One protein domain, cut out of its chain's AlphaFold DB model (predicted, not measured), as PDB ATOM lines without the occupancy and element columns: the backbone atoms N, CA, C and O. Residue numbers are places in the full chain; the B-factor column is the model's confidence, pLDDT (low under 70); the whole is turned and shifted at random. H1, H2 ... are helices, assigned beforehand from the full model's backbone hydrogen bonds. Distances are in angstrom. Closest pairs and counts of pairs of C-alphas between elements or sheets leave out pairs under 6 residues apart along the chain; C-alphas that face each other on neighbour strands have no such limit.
ATOM      1  N   ARG A 312     -30.731 156.599  15.670       92.56
ATOM      2  CA  ARG A 312     -31.746 157.338  14.899       92.56
ATOM      3  C   ARG A 312     -31.496 158.849  14.756       92.56
ATOM      4  O   ARG A 312     -31.908 159.447  13.771       92.56
ATOM      5  N   GLN A 313     -30.893 159.489  15.756       92.50
ATOM      6  CA  GLN A 313     -30.583 160.928  15.740       92.50
ATOM      7  C   GLN A 313     -29.270 161.261  15.025       92.50
ATOM      8  O   GLN A 313     -29.074 162.424  14.688       92.50
ATOM      9  N   ARG A 314     -28.361 160.290  14.862       93.38
ATOM     10  CA  ARG A 314     -27.037 160.506  14.258       93.38
ATOM     11  C   ARG A 314     -26.973 160.022  12.804       93.38
ATOM     12  O   ARG A 314     -26.432 160.736  11.980       93.38
ATOM     13  N   TYR A 315     -27.611 158.890  12.493       95.62
ATOM     14  CA  TYR A 315     -27.604 158.249  11.164       95.62
ATOM     15  C   TYR A 315     -29.018 158.104  10.559       95.62
ATOM     16  O   TYR A 315     -29.251 157.334   9.630       95.62
ATOM     17  N   GLY A 316     -29.996 158.833  11.104       96.31
ATOM     18  CA  GLY A 316     -31.370 158.847  10.599       96.31
ATOM     19  C   GLY A 316     -32.147 157.548  10.833       96.31
ATOM     20  O   GLY A 316     -31.781 156.686  11.633       96.31
ATOM     21  N   VAL A 317     -33.296 157.424  10.163       95.56
ATOM     22  CA  VAL A 317     -34.186 156.264  10.342       95.56
ATOM     23  C   VAL A 317     -33.689 155.038   9.565       95.56
ATOM     24  O   VAL A 317     -33.838 153.936  10.075       95.56
ATOM     25  N   GLY A 318     -33.009 155.215   8.426       97.44
ATOM     26  CA  GLY A 318     -32.436 154.107   7.644       97.44
ATOM     27  C   GLY A 318     -31.485 153.221   8.458       97.44
ATOM     28  O   GLY A 318     -31.672 152.013   8.501       97.44
ATOM     29  N   ALA A 319     -30.577 153.812   9.243       97.75
ATOM     30  CA  ALA A 319     -29.692 153.058  10.140       97.75
ATOM     31  C   ALA A 319     -30.431 152.328  11.274       97.75
ATOM     32  O   ALA A 319     -29.908 151.391  11.870       97.75
ATOM     33  N   THR A 320     -31.642 152.779  11.615       97.12
ATOM     34  CA  THR A 320     -32.511 152.069  12.562       97.12
ATOM     35  C   THR A 320     -33.185 150.878  11.899       97.12
ATOM     36  O   THR A 320     -33.261 149.830  12.528       97.12
ATOM     37  N   ASP A 321     -33.676 151.046  10.673       97.25
ATOM     38  CA  ASP A 321     -34.324 149.979   9.909       97.25
ATOM     39  C   ASP A 321     -33.302 148.874   9.599       97.25
ATOM     40  O   ASP A 321     -33.470 147.759  10.080       97.25
ATOM     41  N   LEU A 322     -32.158 149.227   8.993       98.12
ATOM     42  CA  LEU A 322     -31.055 148.303   8.699       98.12
ATOM     43  C   LEU A 322     -30.613 147.499   9.930       98.12
ATOM     44  O   LEU A 322     -30.415 146.291   9.839       98.12
ATOM     45  N   LEU A 323     -30.489 148.148  11.094       97.94
ATOM     46  CA  LEU A 323     -30.162 147.454  12.339       97.94
ATOM     47  C   LEU A 323     -31.221 146.408  12.706       97.94
ATOM     48  O   LEU A 323     -30.868 145.324  13.159       97.94
ATOM     49  N   LEU A 324     -32.506 146.743  12.590       97.44
ATOM     50  CA  LEU A 324     -33.602 145.859  12.990       97.44
ATOM     51  C   LEU A 324     -33.782 144.693  12.012       97.44
ATOM     52  O   LEU A 324     -34.085 143.592  12.474       97.44
ATOM     53  N   ASP A 325     -33.522 144.923  10.725       97.31
ATOM     54  CA  ASP A 325     -33.559 143.922   9.655       97.31
ATOM     55  C   ASP A 325     -32.337 142.984   9.727       97.31
ATOM     56  O   ASP A 325     -32.456 141.766   9.593       97.31
ATOM     57  N   ALA A 326     -31.146 143.520  10.028       97.81
ATOM     58  CA  ALA A 326     -29.960 142.712  10.312       97.81
ATOM     59  C   ALA A 326     -30.146 141.866  11.584       97.81
ATOM     60  O   ALA A 326     -29.750 140.703  11.619       97.81
ATOM     61  N   MET A 327     -30.789 142.414  12.621       97.12
ATOM     62  CA  MET A 327     -31.038 141.693  13.873       97.12
ATOM     63  C   MET A 327     -31.971 140.492  13.702       97.12
ATOM     64  O   MET A 327     -31.814 139.505  14.418       97.12
ATOM     65  N   GLU A 328     -32.933 140.552  12.774       96.94
ATOM     66  CA  GLU A 328     -33.855 139.444  12.487       96.94
ATOM     67  C   GLU A 328     -33.110 138.174  12.051       96.94
ATOM     68  O   GLU A 328     -33.483 137.067  12.438       96.94
ATOM     69  N   LYS A 329     -31.991 138.339  11.335       97.88
ATOM     70  CA  LYS A 329     -31.121 137.249  10.868       97.88
ATOM     71  C   LYS A 329     -30.306 136.586  11.988       97.88
ATOM     72  O   LYS A 329     -29.703 135.547  11.745       97.88
ATOM     73  N   HIS A 330     -30.297 137.162  13.196       97.44
ATOM     74  CA  HIS A 330     -29.414 136.775  14.301       97.44
ATOM     75  C   HIS A 330     -30.177 136.387  15.591       97.44
ATOM     76  O   HIS A 330     -30.123 137.100  16.607       97.44
ATOM     77  N   PRO A 331     -30.900 135.244  15.594       96.25
ATOM     78  CA  PRO A 331     -31.636 134.734  16.757       96.25
ATOM     79  C   PRO A 331     -30.787 134.565  18.014       96.25
ATOM     80  O   PRO A 331     -31.264 134.834  19.120       96.25
ATOM     81  N   GLU A 332     -29.532 134.176  17.853       95.62
ATOM     82  CA  GLU A 332     -28.511 134.082  18.887       95.62
ATOM     83  C   GLU A 332     -28.258 135.407  19.620       95.62
ATOM     84  O   GLU A 332     -27.816 135.362  20.757       95.62
ATOM     85  N   ILE A 333     -28.610 136.574  19.063       95.06
ATOM     86  CA  ILE A 333     -28.522 137.873  19.755       95.06
ATOM     87  C   ILE A 333     -29.852 138.215  20.444       95.06
ATOM     88  O   ILE A 333     -29.893 138.566  21.632       95.06
ATOM     89  N   TYR A 334     -30.975 138.155  19.715       93.56
ATOM     90  CA  TYR A 334     -32.250 138.671  20.232       93.56
ATOM     91  C   TYR A 334     -32.962 137.721  21.201       93.56
ATOM     92  O   TYR A 334     -33.658 138.204  22.105       93.56
ATOM     93  N   LYS A 335     -32.756 136.399  21.086       92.44
ATOM     94  CA  LYS A 335     -33.389 135.411  21.976       92.44
ATOM     95  C   LYS A 335     -32.838 135.440  23.406       92.44
ATOM     96  O   LYS A 335     -33.509 134.959  24.323       92.44
ATOM     97  N   ILE A 336     -31.653 136.017  23.639       88.50
ATOM     98  CA  ILE A 336     -30.989 135.930  24.947       88.50
ATOM     99  C   ILE A 336     -31.698 136.776  26.015       88.50
ATOM    100  O   ILE A 336     -32.141 137.907  25.778       88.50
ATOM    101  N   TYR A 337     -31.795 136.228  27.228       78.69
ATOM    102  CA  TYR A 337     -32.543 136.802  28.341       78.69
ATOM    103  C   TYR A 337     -31.912 138.098  28.899       78.69
ATOM    104  O   TYR A 337     -30.846 138.116  29.513       78.69
ATOM    105  N   ARG A 338     -32.637 139.208  28.718       66.12
ATOM    106  CA  ARG A 338     -32.173 140.600  28.890       66.12
ATOM    107  C   ARG A 338     -31.534 141.015  30.236       66.12
ATOM    108  O   ARG A 338     -30.643 141.860  30.187       66.12
ATOM    109  N   PRO A 339     -31.956 140.552  31.434       59.31
ATOM    110  CA  PRO A 339     -31.444 141.079  32.710       59.31
ATOM    111  C   PRO A 339     -29.948 140.873  32.978       59.31
ATOM    112  O   PRO A 339     -29.444 141.429  33.953       59.31
ATOM    113  N   CYS A 340     -29.271 140.062  32.166       55.03
ATOM    114  CA  CYS A 340     -27.888 139.648  32.375       55.03
ATOM    115  C   CYS A 340     -26.856 140.522  31.646       55.03
ATOM    116  O   CYS A 340     -25.682 140.423  31.971       55.03
ATOM    117  N   MET A 341     -27.273 141.352  30.678       74.94
ATOM    118  CA  MET A 341     -26.359 141.946  29.692       74.94
ATOM    119  C   MET A 341     -26.280 143.464  29.784       74.94
ATOM    120  O   MET A 341     -27.283 144.185  29.671       74.94
ATOM    121  N   THR A 342     -25.056 143.941  29.959       81.69
ATOM    122  CA  THR A 342     -24.647 145.342  30.029       81.69
ATOM    123  C   THR A 342     -23.765 145.760  28.859       81.69
ATOM    124  O   THR A 342     -23.958 146.869  28.356       81.69
ATOM    125  N   LEU A 343     -22.875 144.880  28.415       87.62
ATOM    126  CA  LEU A 343     -21.867 145.071  27.375       87.62
ATOM    127  C   LEU A 343     -22.055 144.019  26.259       87.62
ATOM    128  O   LEU A 343     -22.977 143.207  26.360       87.62
ATOM    129  N   VAL A 344     -21.273 144.081  25.180       93.00
ATOM    130  CA  VAL A 344     -21.362 143.120  24.053       93.00
ATOM    131  C   VAL A 344     -20.680 141.804  24.441       93.00
ATOM    132  O   VAL A 344     -21.180 140.722  24.168       93.00
ATOM    133  N   GLU A 345     -19.600 141.911  25.199       92.19
ATOM    134  CA  GLU A 345     -18.780 140.853  25.785       92.19
ATOM    135  C   GLU A 345     -19.556 139.991  26.799       92.19
ATOM    136  O   GLU A 345     -19.144 138.877  27.111       92.19
ATOM    137  N   ASP A 346     -20.707 140.474  27.289       86.56
ATOM    138  CA  ASP A 346     -21.625 139.687  28.121       86.56
ATOM    139  C   ASP A 346     -22.397 138.621  27.300       86.56
ATOM    140  O   ASP A 346     -23.027 137.741  27.894       86.56
ATOM    141  N   LEU A 347     -22.408 138.703  25.958       89.88
ATOM    142  CA  LEU A 347     -23.042 137.720  25.066       89.88
ATOM    143  C   LEU A 347     -22.307 136.357  25.114       89.88
ATOM    144  O   LEU A 347     -21.081 136.334  25.242       89.88
ATOM    145  N   PRO A 348     -23.013 135.219  24.940       91.88
ATOM    146  CA  PRO A 348     -22.403 133.940  24.564       91.88
ATOM    147  C   PRO A 348     -21.541 134.076  23.304       91.88
ATOM    148  O   PRO A 348     -21.797 134.959  22.488       91.88
ATOM    149  N   VAL A 349     -20.577 133.169  23.120       93.81
ATOM    150  CA  VAL A 349     -19.621 133.191  21.994       93.81
ATOM    151  C   VAL A 349     -20.334 133.335  20.644       93.81
ATOM    152  O   VAL A 349     -20.015 134.250  19.889       93.81
ATOM    153  N   ASP A 350     -21.366 132.531  20.392       95.12
ATOM    154  CA  ASP A 350     -22.165 132.574  19.158       95.12
ATOM    155  C   ASP A 350     -22.830 133.947  18.959       95.12
ATOM    156  O   ASP A 350     -22.793 134.527  17.875       95.12
ATOM    157  N   GLY A 351     -23.369 134.521  20.040       95.38
ATOM    158  CA  GLY A 351     -23.958 135.859  20.048       95.38
ATOM    159  C   GLY A 351     -22.930 136.966  19.796       95.38
ATOM    160  O   GLY A 351     -23.253 137.941  19.121       95.38
ATOM    161  N   GLN A 352     -21.688 136.819  20.273       95.94
ATOM    162  CA  GLN A 352     -20.590 137.743  19.959       95.94
ATOM    163  C   GLN A 352     -20.176 137.639  18.485       95.94
ATOM    164  O   GLN A 352     -19.976 138.662  17.832       95.94
ATOM    165  N   GLN A 353     -20.071 136.425  17.935       97.31
ATOM    166  CA  GLN A 353     -19.755 136.211  16.517       97.31
ATOM    167  C   GLN A 353     -20.847 136.782  15.601       97.31
ATOM    168  O   GLN A 353     -20.546 137.470  14.627       97.31
ATOM    169  N   ALA A 354     -22.114 136.556  15.941       97.44
ATOM    170  CA  ALA A 354     -23.255 137.141  15.251       97.44
ATOM    171  C   ALA A 354     -23.278 138.670  15.347       97.44
ATOM    172  O   ALA A 354     -23.501 139.351  14.350       97.44
ATOM    173  N   TRP A 355     -22.982 139.227  16.525       97.75
ATOM    174  CA  TRP A 355     -22.895 140.674  16.701       97.75
ATOM    175  C   TRP A 355     -21.764 141.288  15.859       97.75
ATOM    176  O   TRP A 355     -21.970 142.331  15.242       97.75
ATOM    177  N   LYS A 356     -20.612 140.610  15.730       97.69
ATOM    178  CA  LYS A 356     -19.546 141.008  14.791       97.69
ATOM    179  C   LYS A 356     -20.041 141.029  13.339       97.69
ATOM    180  O   LYS A 356     -19.819 142.027  12.663       97.69
ATOM    181  N   LYS A 357     -20.751 139.988  12.877       98.12
ATOM    182  CA  LYS A 357     -21.348 139.943  11.523       98.12
ATOM    183  C   LYS A 357     -22.328 141.099  11.296       98.12
ATOM    184  O   LYS A 357     -22.204 141.825  10.316       98.12
ATOM    185  N   LEU A 358     -23.227 141.341  12.250       98.25
ATOM    186  CA  LEU A 358     -24.160 142.469  12.213       98.25
ATOM    187  C   LEU A 358     -23.440 143.827  12.164       98.25
ATOM    188  O   LEU A 358     -23.880 144.736  11.460       98.25
ATOM    189  N   MET A 359     -22.327 143.979  12.885       98.12
ATOM    190  CA  MET A 359     -21.522 145.201  12.852       98.12
ATOM    191  C   MET A 359     -20.781 145.408  11.524       98.12
ATOM    192  O   MET A 359     -20.562 146.563  11.165       98.12
ATOM    193  N   VAL A 360     -20.446 144.346  10.780       98.12
ATOM    194  CA  VAL A 360     -19.949 144.463   9.396       98.12
ATOM    195  C   VAL A 360     -21.043 145.060   8.508       98.12
ATOM    196  O   VAL A 360     -20.839 146.142   7.966       98.12
ATOM    197  N   THR A 361     -22.246 144.471   8.485       98.19
ATOM    198  CA  THR A 361     -23.393 144.999   7.712       98.19
ATOM    199  C   THR A 361     -23.750 146.444   8.077       98.19
ATOM    200  O   THR A 361     -24.052 147.267   7.212       98.19
ATOM    201  N   MET A 362     -23.682 146.801   9.364       98.19
ATOM    202  CA  MET A 362     -23.899 148.183   9.800       98.19
ATOM    203  C   MET A 362     -22.820 149.147   9.280       98.19
ATOM    204  O   MET A 362     -23.156 150.284   8.957       98.19
ATOM    205  N   ARG A 363     -21.552 148.720   9.190       97.94
ATOM    206  CA  ARG A 363     -20.436 149.545   8.689       97.94
ATOM    207  C   ARG A 363     -20.386 149.637   7.165       97.94
ATOM    208  O   ARG A 363     -19.978 150.675   6.666       97.94
ATOM    209  N   GLU A 364     -20.856 148.629   6.433       97.94
ATOM    210  CA  GLU A 364     -20.994 148.689   4.967       97.94
ATOM    211  C   GLU A 364     -21.894 149.857   4.528       97.94
ATOM    212  O   GLU A 364     -21.570 150.573   3.587       97.94
ATOM    213  N   SER A 365     -23.005 150.089   5.239       98.00
ATOM    214  CA  SER A 365     -23.923 151.209   4.955       98.00
ATOM    215  C   SER A 365     -23.613 152.493   5.735       98.00
ATOM    216  O   SER A 365     -24.006 153.579   5.312       98.00
ATOM    217  N   TYR A 366     -22.955 152.388   6.894       97.38
ATOM    218  CA  TYR A 366     -22.636 153.515   7.776       97.38
ATOM    219  C   TYR A 366     -21.222 153.350   8.369       97.38
ATOM    220  O   TYR A 366     -21.102 152.976   9.539       97.38
ATOM    221  N   PRO A 367     -20.144 153.631   7.605       97.31
ATOM    222  CA  PRO A 367     -18.763 153.322   8.003       97.31
ATOM    223  C   PRO A 367     -18.378 153.826   9.401       97.31
ATOM    224  O   PRO A 367     -17.821 153.080  10.206       97.31
ATOM    225  N   ASP A 368     -18.790 155.050   9.740       95.62
ATOM    226  CA  ASP A 368     -18.450 155.717  11.001       95.62
ATOM    227  C   ASP A 368     -19.327 155.310  12.202       95.62
ATOM    228  O   ASP A 368     -19.355 156.016  13.218       95.62
ATOM    229  N   VAL A 369     -20.125 154.237  12.111       96.50
ATOM    230  CA  VAL A 369     -21.078 153.862  13.170       96.50
ATOM    231  C   VAL A 369     -20.386 153.161  14.359       96.50
ATOM    232  O   VAL A 369     -19.892 152.036  14.225       96.50
ATOM    233  N   PRO A 370     -20.364 153.754  15.575       95.25
ATOM    234  CA  PRO A 370     -19.699 153.131  16.712       95.25
ATOM    235  C   PRO A 370     -20.548 151.988  17.263       95.25
ATOM    236  O   PRO A 370     -21.722 152.178  17.593       95.25
ATOM    237  N   GLU A 371     -19.931 150.829  17.458       95.88
ATOM    238  CA  GLU A 371     -20.572 149.601  17.947       95.88
ATOM    239  C   GLU A 371     -21.380 149.803  19.238       95.88
ATOM    240  O   GLU A 371     -22.546 149.419  19.331       95.88
ATOM    241  N   ASP A 372     -20.810 150.518  20.209       92.00
ATOM    242  CA  ASP A 372     -21.479 150.875  21.461       92.00
ATOM    243  C   ASP A 372     -22.763 151.710  21.245       92.00
ATOM    244  O   ASP A 372     -23.735 151.570  21.992       92.00
ATOM    245  N   THR A 373     -22.827 152.533  20.189       94.25
ATOM    246  CA  THR A 373     -24.041 153.286  19.820       94.25
ATOM    247  C   THR A 373     -25.129 152.344  19.309       94.25
ATOM    248  O   THR A 373     -26.287 152.466  19.728       94.25
ATOM    249  N   VAL A 374     -24.756 151.377  18.463       96.81
ATOM    250  CA  VAL A 374     -25.644 150.333  17.930       96.81
ATOM    251  C   VAL A 374     -26.172 149.454  19.074       96.81
ATOM    252  O   VAL A 374     -27.386 149.327  19.247       96.81
ATOM    253  N   TRP A 375     -25.292 148.955  19.949       95.75
ATOM    254  CA  TRP A 375     -25.651 148.120  21.104       95.75
ATOM    255  C   TRP A 375     -26.541 148.853  22.116       95.75
ATOM    256  O   TRP A 375     -27.589 148.344  22.536       95.75
ATOM    257  N   LYS A 376     -26.188 150.094  22.488       92.44
ATOM    258  CA  LYS A 376     -27.016 150.931  23.377       92.44
ATOM    259  C   LYS A 376     -28.377 151.245  22.766       92.44
ATOM    260  O   LYS A 376     -29.344 151.373  23.526       92.44
ATOM    261  N   TYR A 377     -28.468 151.404  21.445       95.25
ATOM    262  CA  TYR A 377     -29.743 151.592  20.761       95.25
ATOM    263  C   TYR A 377     -30.576 150.311  20.804       95.25
ATOM    264  O   TYR A 377     -31.684 150.343  21.339       95.25
ATOM    265  N   TRP A 378     -30.020 149.185  20.347       95.88
ATOM    266  CA  TRP A 378     -30.681 147.881  20.328       95.88
ATOM    267  C   TRP A 378     -31.236 147.488  21.700       95.88
ATOM    268  O   TRP A 378     -32.426 147.192  21.837       95.88
ATOM    269  N   ARG A 379     -30.418 147.592  22.757       93.88
ATOM    270  CA  ARG A 379     -30.867 147.335  24.132       93.88
ATOM    271  C   ARG A 379     -32.062 148.210  24.497       93.88
ATOM    272  O   ARG A 379     -33.094 147.671  24.892       93.88
ATOM    273  N   LYS A 380     -31.961 149.539  24.329       91.56
ATOM    274  CA  LYS A 380     -33.053 150.503  24.603       91.56
ATOM    275  C   LYS A 380     -34.309 150.230  23.779       91.56
ATOM    276  O   LYS A 380     -35.407 150.462  24.282       91.56
ATOM    277  N   PHE A 381     -34.150 149.751  22.552       94.38
ATOM    278  CA  PHE A 381     -35.242 149.366  21.674       94.38
ATOM    279  C   PHE A 381     -35.969 148.124  22.219       94.38
ATOM    280  O   PHE A 381     -37.149 148.229  22.551       94.38
ATOM    281  N   ARG A 382     -35.259 147.016  22.500       92.31
ATOM    282  CA  ARG A 382     -35.812 145.842  23.224       92.31
ATOM    283  C   ARG A 382     -36.383 146.189  24.604       92.31
ATOM    284  O   ARG A 382     -37.243 145.478  25.118       92.31
ATOM    285  N   GLU A 383     -35.925 147.267  25.246       87.44
ATOM    286  CA  GLU A 383     -36.522 147.732  26.504       87.44
ATOM    287  C   GLU A 383     -37.907 148.364  26.344       87.44
ATOM    288  O   GLU A 383     -38.628 148.466  27.342       87.44
ATOM    289  N   ARG A 384     -38.241 148.841  25.143       92.25
ATOM    290  CA  ARG A 384     -39.425 149.657  24.840       92.25
ATOM    291  C   ARG A 384     -40.388 148.993  23.864       92.25
ATOM    292  O   ARG A 384     -41.533 149.425  23.832       92.25
ATOM    293  N   TYR A 385     -39.949 147.986  23.118       93.56
ATOM    294  CA  TYR A 385     -40.792 147.174  22.243       93.56
ATOM    295  C   TYR A 385     -42.015 146.619  23.001       93.56
ATOM    296  O   TYR A 385     -41.885 146.216  24.162       93.56
ATOM    297  N   ASN A 386     -43.194 146.660  22.372       86.88
ATOM    298  CA  ASN A 386     -44.501 146.370  22.976       86.88
ATOM    299  C   ASN A 386     -44.789 147.216  24.238       86.88
ATOM    300  O   ASN A 386     -45.308 146.746  25.255       86.88
ATOM    301  N   THR A 387     -44.428 148.502  24.193       88.38
ATOM    302  CA  THR A 387     -44.807 149.498  25.204       88.38
ATOM    303  C   THR A 387     -45.157 150.819  24.532       88.38
ATOM    304  O   THR A 387     -44.605 151.147  23.488       88.38
ATOM    305  N   LYS A 388     -45.936 151.673  25.210       89.56
ATOM    306  CA  LYS A 388     -46.284 153.036  24.747       89.56
ATOM    307  C   LYS A 388     -45.077 153.978  24.512       89.56
ATOM    308  O   LYS A 388     -45.274 155.133  24.151       89.56
ATOM    309  N   LEU A 389     -43.842 153.520  24.761       88.56
ATOM    310  CA  LEU A 389     -42.580 154.217  24.475       88.56
ATOM    311  C   LEU A 389     -41.843 153.670  23.234       88.56
ATOM    312  O   LEU A 389     -40.770 154.184  22.897       88.56
ATOM    313  N   CYS A 390     -42.363 152.625  22.588       92.00
ATOM    314  CA  CYS A 390     -41.895 152.168  21.285       92.00
ATOM    315  C   CYS A 390     -42.275 153.207  20.214       92.00
ATOM    316  O   CYS A 390     -43.365 153.784  20.283       92.00
ATOM    317  N   PRO A 391     -41.429 153.485  19.207       92.81
ATOM    318  CA  PRO A 391     -41.865 154.267  18.058       92.81
ATOM    319  C   PRO A 391     -42.984 153.520  17.315       92.81
ATOM    320  O   PRO A 391     -42.792 152.370  16.926       92.81
ATOM    321  N   LYS A 392     -44.118 154.189  17.051       93.44
ATOM    322  CA  LYS A 392     -45.312 153.611  16.387       93.44
ATOM    323  C   LYS A 392     -45.031 152.857  15.076       93.44
ATOM    324  O   LYS A 392     -45.829 152.019  14.677       93.44
ATOM    325  N   ARG A 393     -43.920 153.155  14.387       94.69
ATOM    326  CA  ARG A 393     -43.508 152.439  13.170       94.69
ATOM    327  C   ARG A 393     -43.172 150.967  13.438       94.69
ATOM    328  O   ARG A 393     -43.456 150.157  12.569       94.69
ATOM    329  N   TYR A 394     -42.624 150.640  14.610       95.25
ATOM    330  CA  TYR A 394     -42.140 149.294  14.940       95.25
ATOM    331  C   TYR A 394     -42.967 148.577  16.015       95.25
ATOM    332  O   TYR A 394     -42.805 147.376  16.181       95.25
ATOM    333  N   ASP A 395     -43.816 149.282  16.773       91.50
ATOM    334  CA  ASP A 395     -44.582 148.686  17.880       91.50
ATOM    335  C   ASP A 395     -45.472 147.532  17.385       91.50
ATOM    336  O   ASP A 395     -46.293 147.723  16.489       91.50
ATOM    337  N   GLY A 396     -45.246 146.322  17.910       89.50
ATOM    338  CA  GLY A 396     -45.885 145.078  17.467       89.50
ATOM    339  C   GLY A 396     -45.457 144.524  16.095       89.50
ATOM    340  O   GLY A 396     -45.790 143.379  15.800       89.50
ATOM    341  N   LYS A 397     -44.720 145.280  15.265       93.19
ATOM    342  CA  LYS A 397     -44.499 144.946  13.840       93.19
ATOM    343  C   LYS A 397     -43.314 144.026  13.542       93.19
ATOM    344  O   LYS A 397     -43.242 143.482  12.448       93.19
ATOM    345  N   LEU A 398     -42.373 143.868  14.471       96.12
ATOM    346  CA  LEU A 398     -41.198 143.014  14.277       96.12
ATOM    347  C   LEU A 398     -41.539 141.590  14.716       96.12
ATOM    348  O   LEU A 398     -41.450 141.265  15.905       96.12
ATOM    349  N   LYS A 399     -41.948 140.754  13.754       95.12
ATOM    350  CA  LYS A 399     -42.447 139.391  13.995       95.12
ATOM    351  C   LYS A 399     -41.511 138.593  14.906       95.12
ATOM    352  O   LYS A 399     -41.935 138.142  15.964       95.12
ATOM    353  N   TYR A 400     -40.212 138.558  14.603       95.44
ATOM    354  CA  TYR A 400     -39.212 137.839  15.400       95.44
ATOM    355  C   TYR A 400     -39.134 138.252  16.888       95.44
ATOM    356  O   TYR A 400     -38.840 137.414  17.748       95.44
ATOM    357  N   LEU A 401     -39.420 139.520  17.226       93.44
ATOM    358  CA  LEU A 401     -39.512 139.985  18.616       93.44
ATOM    359  C   LEU A 401     -40.877 139.703  19.239       93.44
ATOM    360  O   LEU A 401     -40.935 139.381  20.428       93.44
ATOM    361  N   SER A 402     -41.957 139.831  18.468       93.25
ATOM    362  CA  SER A 402     -43.310 139.489  18.914       93.25
ATOM    363  C   SER A 402     -43.392 138.003  19.283       93.25
ATOM    364  O   SER A 402     -43.711 137.698  20.432       93.25
ATOM    365  N   ASP A 403     -42.954 137.106  18.397       90.88
ATOM    366  CA  ASP A 403     -42.892 135.652  18.606       90.88
ATOM    367  C   ASP A 403     -42.050 135.285  19.843       90.88
ATOM    368  O   ASP A 403     -42.430 134.434  20.653       90.88
ATOM    369  N   TRP A 404     -40.895 135.941  20.026       86.75
ATOM    370  CA  TRP A 404     -40.017 135.706  21.178       86.75
ATOM    371  C   TRP A 404     -40.642 136.153  22.510       86.75
ATOM    372  O   TRP A 404     -40.440 135.508  23.543       86.75
ATOM    373  N   ILE A 405     -41.424 137.238  22.508       86.50
ATOM    374  CA  ILE A 405     -42.176 137.686  23.690       86.50
ATOM    375  C   ILE A 405     -43.359 136.748  23.962       86.50
ATOM    376  O   ILE A 405     -43.581 136.378  25.118       86.50
ATOM    377  N   GLN A 406     -44.081 136.343  22.914       82.56
ATOM    378  CA  GLN A 406     -45.270 135.489  22.981       82.56
ATOM    379  C   GLN A 406     -44.952 134.099  23.548       82.56
ATOM    380  O   GLN A 406     -45.706 133.585  24.372       82.56
ATOM    381  N   LYS A 407     -43.774 133.543  23.226       82.38
ATOM    382  CA  LYS A 407     -43.235 132.282  23.784       82.38
ATOM    383  C   LYS A 407     -42.853 132.354  25.279       82.38
ATOM    384  O   LYS A 407     -42.126 131.506  25.786       82.38
ATOM    385  N   GLY A 408     -43.314 133.368  26.016       63.50
ATOM    386  CA  GLY A 408     -43.184 133.470  27.475       63.50
ATOM    387  C   GLY A 408     -41.794 133.866  27.990       63.50
ATOM    388  O   GLY A 408     -41.629 134.118  29.187       63.50
TER     389      GLY A 408
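AT A GLANCE: This is residues 312 to 408 of the 791 residues of an uncharacterized protein of Steinernema carpocapsae (UniProt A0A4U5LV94). H1 and H3 lie side by side, running opposite ways, with short H2 at one end; H4 crosses over the pair, and H5 sits off to one side after a long loop. The printed part has 97 residues with five named helices, H1 to H5 in order, and no named strand: all helix. It is compact, with a radius of gyration of the C-alphas of 12.8 A and spans of 35 by 30 by 21 A.

IN THESE COORDINATES: Find C-alpha 318 at (-32.436, 154.107, 7.644), where H1 begins, residues 318 to 328. H2 is residues 331 to 334, H3 349 to 365, 25.2 A long, H4 371 to 382, and H5 399 to 408, ending at (-43.184, 133.470, 27.475).

HOW THE PARTS SIT: H1 touches residues 358 to 365 of H3 at a shallow tilt of 30 degrees, closest at C-alphas Ala 326 and Leu 358, 6.1 A. H4 is close to H1 but not clearly touching, Leu 323 to Val 374 being the closest C-alphas, 7.7 A. In H1 and H4 every O i to N i+4 pair is within hydrogen-bond range; H3 has 12 of 13, H5 5 of 6, and H2 is too short.

THE WHOLE: The printed part has no cut; the links H2 to H3 and H4 to H5 are long. Residues 338 to 340 and 408 have pLDDT under 70.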